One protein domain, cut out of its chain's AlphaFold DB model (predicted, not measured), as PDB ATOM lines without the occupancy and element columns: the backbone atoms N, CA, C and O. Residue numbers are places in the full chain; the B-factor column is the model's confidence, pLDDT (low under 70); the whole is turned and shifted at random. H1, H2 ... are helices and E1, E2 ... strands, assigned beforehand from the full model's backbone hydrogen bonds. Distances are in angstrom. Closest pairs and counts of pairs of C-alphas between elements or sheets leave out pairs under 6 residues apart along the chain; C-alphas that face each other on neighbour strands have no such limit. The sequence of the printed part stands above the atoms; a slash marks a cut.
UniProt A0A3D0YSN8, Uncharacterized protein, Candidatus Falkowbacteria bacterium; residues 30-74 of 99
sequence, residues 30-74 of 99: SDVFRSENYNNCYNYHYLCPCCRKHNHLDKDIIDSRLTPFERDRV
ATOM      1  N   SER A  30     -21.397  -1.749  -8.836       81.56
ATOM      2  CA  SER A  30     -22.213  -0.846  -9.662       81.56
ATOM      3  C   SER A  30     -23.009  -1.555 -10.759       81.56
ATOM      4  O   SER A  30     -24.029  -1.035 -11.201       81.56
ATOM      5  N   ASP A  31     -22.549  -2.728 -11.194       84.12
ATOM      6  CA  ASP A  31     -23.212  -3.546 -12.215       84.12
ATOM      7  C   ASP A  31     -24.312  -4.432 -11.614       84.12
ATOM      8  O   ASP A  31     -25.136  -5.004 -12.336       84.12
ATOM      9  N   VAL A  32     -24.323  -4.546 -10.282       88.81
ATOM     10  CA  VAL A  32     -25.297  -5.318  -9.522       88.81
ATOM     11  C   VAL A  32     -26.456  -4.423  -9.109       88.81
ATOM     12  O   VAL A  32     -26.275  -3.325  -8.589       88.81
ATOM     13  N   PHE A  33     -27.671  -4.924  -9.279       88.62
ATOM     14  CA  PHE A  33     -28.883  -4.272  -8.808       88.62
ATOM     15  C   PHE A  33     -29.765  -5.262  -8.058       88.62
ATOM     16  O   PHE A  33     -29.756  -6.463  -8.330       88.62
ATOM     17  N   ARG A  34     -30.532  -4.759  -7.090       87.56
ATOM     18  CA  ARG A  34     -31.447  -5.563  -6.285       87.56
ATOM     19  C   ARG A  34     -32.888  -5.399  -6.740       87.56
ATOM     20  O   ARG A  34     -33.328  -4.283  -7.011       87.56
ATOM     21  N   SER A  35     -33.626  -6.504  -6.773       83.19
ATOM     22  CA  SER A  35     -35.084  -6.504  -6.887       83.19
ATOM     23  C   SER A  35     -35.704  -6.951  -5.561       83.19
ATOM     24  O   SER A  35     -35.165  -7.816  -4.865       83.19
ATOM     25  N   GLU A  36     -36.808  -6.310  -5.177       79.50
ATOM     26  CA  GLU A  36     -37.590  -6.683  -3.997       79.50
ATOM     27  C   GLU A  36     -38.572  -7.794  -4.383       79.50
ATOM     28  O   GLU A  36     -39.393  -7.617  -5.284       79.50
ATOM     29  N   ASN A  37     -38.484  -8.937  -3.703       70.56
ATOM     30  CA  ASN A  37     -39.476 -10.003  -3.798       70.56
ATOM     31  C   ASN A  37     -40.570  -9.833  -2.735       70.56
ATOM     32  O   ASN A  37     -40.396  -9.139  -1.728       70.56
ATOM     33  N   TYR A  38     -41.684 -10.547  -2.923       56.00
ATOM     34  CA  TYR A  38     -42.669 -10.763  -1.866       56.00
ATOM     35  C   TYR A  38     -41.950 -11.301  -0.610       56.00
ATOM     36  O   TYR A  38     -41.203 -12.272  -0.709       56.00
ATOM     37  N   ASN A  39     -42.159 -10.651   0.543       65.50
ATOM     38  CA  ASN A  39     -41.513 -10.887   1.855       65.50
ATOM     39  C   ASN A  39     -40.178 -10.168   2.147       65.50
ATOM     40  O   ASN A  39     -39.410 -10.650   2.978       65.50
ATOM     41  N   ASN A  40     -39.890  -9.011   1.538       63.66
ATOM     42  CA  ASN A  40     -38.675  -8.220   1.833       63.66
ATOM     43  C   ASN A  40     -37.355  -8.991   1.625       63.66
ATOM     44  O   ASN A  40     -36.309  -8.617   2.155       63.66
ATOM     45  N   CYS A  41     -37.380 -10.071   0.843       68.25
ATOM     46  CA  CYS A  41     -36.166 -10.729   0.392       68.25
ATOM     47  C   CYS A  41     -35.622  -9.981  -0.829       68.25
ATOM     48  O   CYS A  41     -36.357  -9.715  -1.781       68.25
ATOM     49  N   TYR A  42     -34.332  -9.654  -0.803       73.81
ATOM     50  CA  TYR A  42     -33.647  -9.045  -1.938       73.81
ATOM     51  C   TYR A  42     -33.036 -10.135  -2.814       73.81
ATOM     52  O   TYR A  42     -32.303 -10.988  -2.314       73.81
ATOM     53  N   ASN A  43     -33.310 -10.080  -4.114       83.50
ATOM     54  CA  ASN A  43     -32.522 -10.802  -5.107       83.50
ATOM     55  C   ASN A  43     -31.525  -9.853  -5.740       83.50
ATOM     56  O   ASN A  43     -31.874  -8.712  -6.044       83.50
ATOM     57  N   TYR A  44     -30.319 -10.343  -5.991       88.56
ATOM     58  CA  TYR A  44     -29.304  -9.597  -6.714       88.56
ATOM     59  C   TYR A  44     -29.270 -10.046  -8.166       88.56
ATOM     60  O   TYR A  44     -29.433 -11.224  -8.485       88.56
ATOM     61  N   HIS A  45     -29.068  -9.086  -9.051       90.88
ATOM     62  CA  HIS A  45     -29.076  -9.293 -10.485       90.88
ATOM     63  C   HIS A  45     -27.955  -8.502 -11.137       90.88
ATOM     64  O   HIS A  45     -27.531  -7.473 -10.618       90.88
ATOM     65  N   TYR A  46     -27.530  -8.954 -12.312       90.00
ATOM     66  CA  TYR A  46     -26.691  -8.175 -13.218       90.00
ATOM     67  C   TYR A  46     -27.215  -8.303 -14.649       90.00
ATOM     68  O   TYR A  46     -27.865  -9.292 -15.014       90.00
ATOM     69  N   LEU A  47     -26.929  -7.304 -15.481       88.81
ATOM     70  CA  LEU A  47     -27.181  -7.385 -16.914       88.81
ATOM     71  C   LEU A  47     -25.905  -7.855 -17.607       88.81
ATOM     72  O   LEU A  47     -24.847  -7.255 -17.452       88.81
ATOM     73  N   CYS A  48     -25.989  -8.917 -18.405       88.38
ATOM     74  CA  CYS A  48     -24.842  -9.312 -19.213       88.38
ATOM     75  C   CYS A  48     -24.609  -8.279 -20.336       88.38
ATOM     76  O   CYS A  48     -25.517  -8.070 -21.144       88.38
ATOM     77  N   PRO A  49     -23.408  -7.684 -20.468       85.50
ATOM     78  CA  PRO A  49     -23.128  -6.722 -21.533       85.50
ATOM     79  C   PRO A  49     -23.104  -7.378 -22.922       85.50
ATOM     80  O   PRO A  49     -23.465  -6.736 -23.903       85.50
ATOM     81  N   CYS A  50     -22.747  -8.666 -23.006       86.75
ATOM     82  CA  CYS A  50     -22.635  -9.397 -24.269       86.75
ATOM     83  C   CYS A  50     -24.000  -9.740 -24.879       86.75
ATOM     84  O   CYS A  50     -24.215  -9.529 -26.066       86.75
ATOM     85  N   CYS A  51     -24.929 -10.283 -24.082       89.00
ATOM     86  CA  CYS A  51     -26.222 -10.775 -24.582       89.00
ATOM     87  C   CYS A  51     -27.438  -9.998 -24.064       89.00
ATOM     88  O   CYS A  51     -28.569 -10.351 -24.394       89.00
ATOM     89  N   ARG A  52     -27.221  -8.976 -23.225       85.25
ATOM     90  CA  ARG A  52     -28.261  -8.112 -22.637       85.25
ATOM     91  C   ARG A  52     -29.359  -8.878 -21.889       85.25
ATOM     92  O   ARG A  52     -30.474  -8.390 -21.738       85.25
ATOM     93  N   LYS A  53     -29.059 -10.089 -21.412       88.50
ATOM     94  CA  LYS A  53     -29.963 -10.864 -20.554       88.50
ATOM     95  C   LYS A  53     -29.735 -10.508 -19.089       88.50
ATOM     96  O   LYS A  53     -28.592 -10.317 -18.668       88.50
ATOM     97  N   HIS A  54     -30.830 -10.432 -18.337       90.75
ATOM     98  CA  HIS A  54     -30.799 -10.335 -16.883       90.75
ATOM     99  C   HIS A  54     -30.435 -11.690 -16.293       90.75
ATOM    100  O   HIS A  54     -31.056 -12.696 -16.624       90.75
ATOM    101  N   ASN A  55     -29.452 -11.689 -15.406       90.00
ATOM    102  CA  ASN A  55     -28.991 -12.878 -14.711       90.00
ATOM    103  C   ASN A  55     -29.150 -12.676 -13.210       90.00
ATOM    104  O   ASN A  55     -29.032 -11.557 -12.709       90.00
ATOM    105  N   HIS A  56     -29.440 -13.764 -12.507       90.56
ATOM    106  CA  HIS A  56     -29.554 -13.788 -11.054       90.56
ATOM    107  C   HIS A  56     -28.190 -14.099 -10.429       90.56
ATOM    108  O   HIS A  56     -27.408 -14.867 -10.991       90.56
ATOM    109  N   LEU A  57     -27.905 -13.462  -9.296       88.62
ATOM    110  CA  LEU A  57     -26.744 -13.735  -8.462       88.62
ATOM    111  C   LEU A  57     -27.209 -14.365  -7.161       88.62
ATOM    112  O   LEU A  57     -28.169 -13.903  -6.539       88.62
ATOM    113  N   ASP A  58     -26.465 -15.377  -6.732       84.88
ATOM    114  CA  ASP A  58     -26.711 -16.036  -5.462       84.88
ATOM    115  C   ASP A  58     -26.601 -15.026  -4.310       84.88
ATOM    116  O   ASP A  58     -25.601 -14.313  -4.159       84.88
ATOM    117  N   LYS A  59     -27.660 -14.963  -3.502       83.25
ATOM    118  CA  LYS A  59     -27.772 -14.033  -2.383       83.25
ATOM    119  C   LYS A  59     -26.670 -14.262  -1.356       83.25
ATOM    120  O   LYS A  59     -26.160 -13.279  -0.826       83.25
ATOM    121  N   ASP A  60     -26.279 -15.505  -1.102       84.62
ATOM    122  CA  ASP A  60     -25.292 -15.822  -0.069       84.62
ATOM    123  C   ASP A  60     -23.889 -15.370  -0.490       84.62
ATOM    124  O   ASP A  60     -23.116 -14.866   0.329       84.62
ATOM    125  N   ILE A  61     -23.584 -15.437  -1.793       83.31
ATOM    126  CA  ILE A  61     -22.338 -14.893  -2.348       83.31
ATOM    127  C   ILE A  61     -22.279 -13.385  -2.107       83.31
ATOM    128  O   ILE A  61     -21.257 -12.885  -1.640       83.31
ATOM    129  N   ILE A  62     -23.363 -12.658  -2.380       84.81
ATOM    130  CA  ILE A  62     -23.390 -11.199  -2.225       84.81
ATOM    131  C   ILE A  62     -23.412 -10.784  -0.753       84.81
ATOM    132  O   ILE A  62     -22.632  -9.922  -0.347       84.81
ATOM    133  N   ASP A  63     -24.244 -11.422   0.065       82.31
ATOM    134  CA  ASP A  63     -24.351 -11.133   1.496       82.31
ATOM    135  C   ASP A  63     -23.047 -11.458   2.252       82.31
ATOM    136  O   ASP A  63     -22.750 -10.811   3.252       82.31
ATOM    137  N   SER A  64     -22.224 -12.399   1.761       84.81
ATOM    138  CA  SER A  64     -20.881 -12.658   2.316       84.81
ATOM    139  C   SER A  64     -19.849 -11.570   1.986       84.81
ATOM    140  O   SER A  64     -18.810 -11.480   2.642       84.81
ATOM    141  N   ARG A  65     -20.108 -10.755   0.955       81.69
ATOM    142  CA  ARG A  65     -19.191  -9.721   0.448       81.69
ATOM    143  C   ARG A  65     -19.587  -8.315   0.876       81.69
ATOM    144  O   ARG A  65     -18.721  -7.446   0.912       81.69
ATOM    145  N   LEU A  66     -20.866  -8.096   1.176       79.62
ATOM    146  CA  LEU A  66     -21.422  -6.791   1.508       79.62
ATOM    147  C   LEU A  66     -21.875  -6.709   2.960       79.62
ATOM    148  O   LEU A  66     -22.654  -7.529   3.444       79.62
ATOM    149  N   THR A  67     -21.486  -5.632   3.637       81.62
ATOM    150  CA  THR A  67     -22.083  -5.279   4.928       81.62
ATOM    151  C   THR A  67     -23.562  -4.893   4.758       81.62
ATOM    152  O   THR A  67     -23.978  -4.470   3.675       81.62
ATOM    153  N   PRO A  68     -24.391  -4.956   5.821       80.31
ATOM    154  CA  PRO A  68     -25.777  -4.476   5.776       80.31
ATOM    155  C   PRO A  68     -25.931  -3.073   5.177       80.31
ATOM    156  O   PRO A  68     -26.805  -2.855   4.345       80.31
ATOM    157  N   PHE A  69     -25.025  -2.160   5.525       77.94
ATOM    158  CA  PHE A  69     -25.021  -0.790   5.025       77.94
ATOM    159  C   PHE A  69     -24.738  -0.687   3.518       77.94
ATOM    160  O   PHE A  69     -25.319   0.146   2.824       77.94
ATOM    161  N   GLU A  70     -23.853  -1.529   2.985       79.31
ATOM    162  CA  GLU A  70     -23.522  -1.533   1.556       79.31
ATOM    163  C   GLU A  70     -24.625  -2.168   0.713       79.31
ATOM    164  O   GLU A  70     -24.875  -1.706  -0.400       79.31
ATOM    165  N   ARG A  71     -25.344  -3.156   1.261       76.50
ATOM    166  CA  ARG A  71     -26.533  -3.743   0.621       76.50
ATOM    167  C   ARG A  71     -27.613  -2.700   0.377       76.50
ATOM    168  O   ARG A  71     -28.231  -2.691  -0.687       76.50
ATOM    169  N   ASP A  72     -27.794  -1.772   1.312       79.44
ATOM    170  CA  ASP A  72     -28.775  -0.700   1.147       79.44
ATOM    171  C   ASP A  72     -28.424   0.308   0.056       79.44
ATOM    172  O   ASP A  72     -29.315   0.950  -0.508       79.44
ATOM    173  N   ARG A  73     -27.141   0.379  -0.304       80.25
ATOM    174  CA  ARG A  73     -26.631   1.212  -1.393       80.25
ATOM    175  C   ARG A  73     -26.630   0.511  -2.747       80.25
ATOM    176  O   ARG A  73     -26.370   1.177  -3.746       80.25
ATOM    177  N   VAL A  74     -26.937  -0.789  -2.807       81.19
ATOM    178  CA  VAL A  74     -27.089  -1.493  -4.085       81.19
ATOM    179  C   VAL A  74     -28.274  -0.883  -4.848       81.19
ATOM    180  O   VAL A  74     -29.380  -0.798  -4.289       81.19
TER     181      VAL A  74
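This is residues 30 to 74 of the 99 residues of an uncharacterized protein of Candidatus Falkowbacteria bacterium (UniProt A0A3D0YSN8). Look for a small twisted sheet of three antiparallel strands, order E1 - E2 - E3, a meander in which each strand is the neighbour of the one before, with two short helices, H1 then H2, that only graze it. The links of its two hairpins reach out at opposite ends. The printed part has 45 residues, mixed in class, only just compact, close to loose, with a radius of gyration of the C-alphas of 10.9 A and spans of 31 by 23 by 17 A.

Start at inner strand E2, residues 42 to 47. Beside it is E1, residues 32 to 36, at 139 degrees, with N 33 and O 45 at 2.9 A. E3, residues 54 to 57, is its other neighbour, at 133 degrees, with N 57 and O 44 at 2.8 A. H1, residues 59 to 63, grazes the sheet; its C-alpha 59 is 6.4 A from C-alpha 43, the closest pair with E2. H2, residues 68 to 72, is only just on the sheet, with 5 pairs of C-alphas within 10 A. H1 and H2 are close but not clearly touching, C-alphas 63 and 71 being closest at 7.8 A. In both, every O i to N i+4 pair is within hydrogen-bond range.

Find C-alpha 32 at (-25.297, -5.318, -9.522), where E1 begins its 13.5 A. E2 covers 16.4 A and E3 9.9 A. H2 ends at C-alpha 72, (-28.775, -0.700, 1.147).

The farthest C-alphas, Asn 39 and Cys 50, are 32.3 A apart. The printed part has no cut and no long link. Residues 38 to 41 have pLDDT under 70.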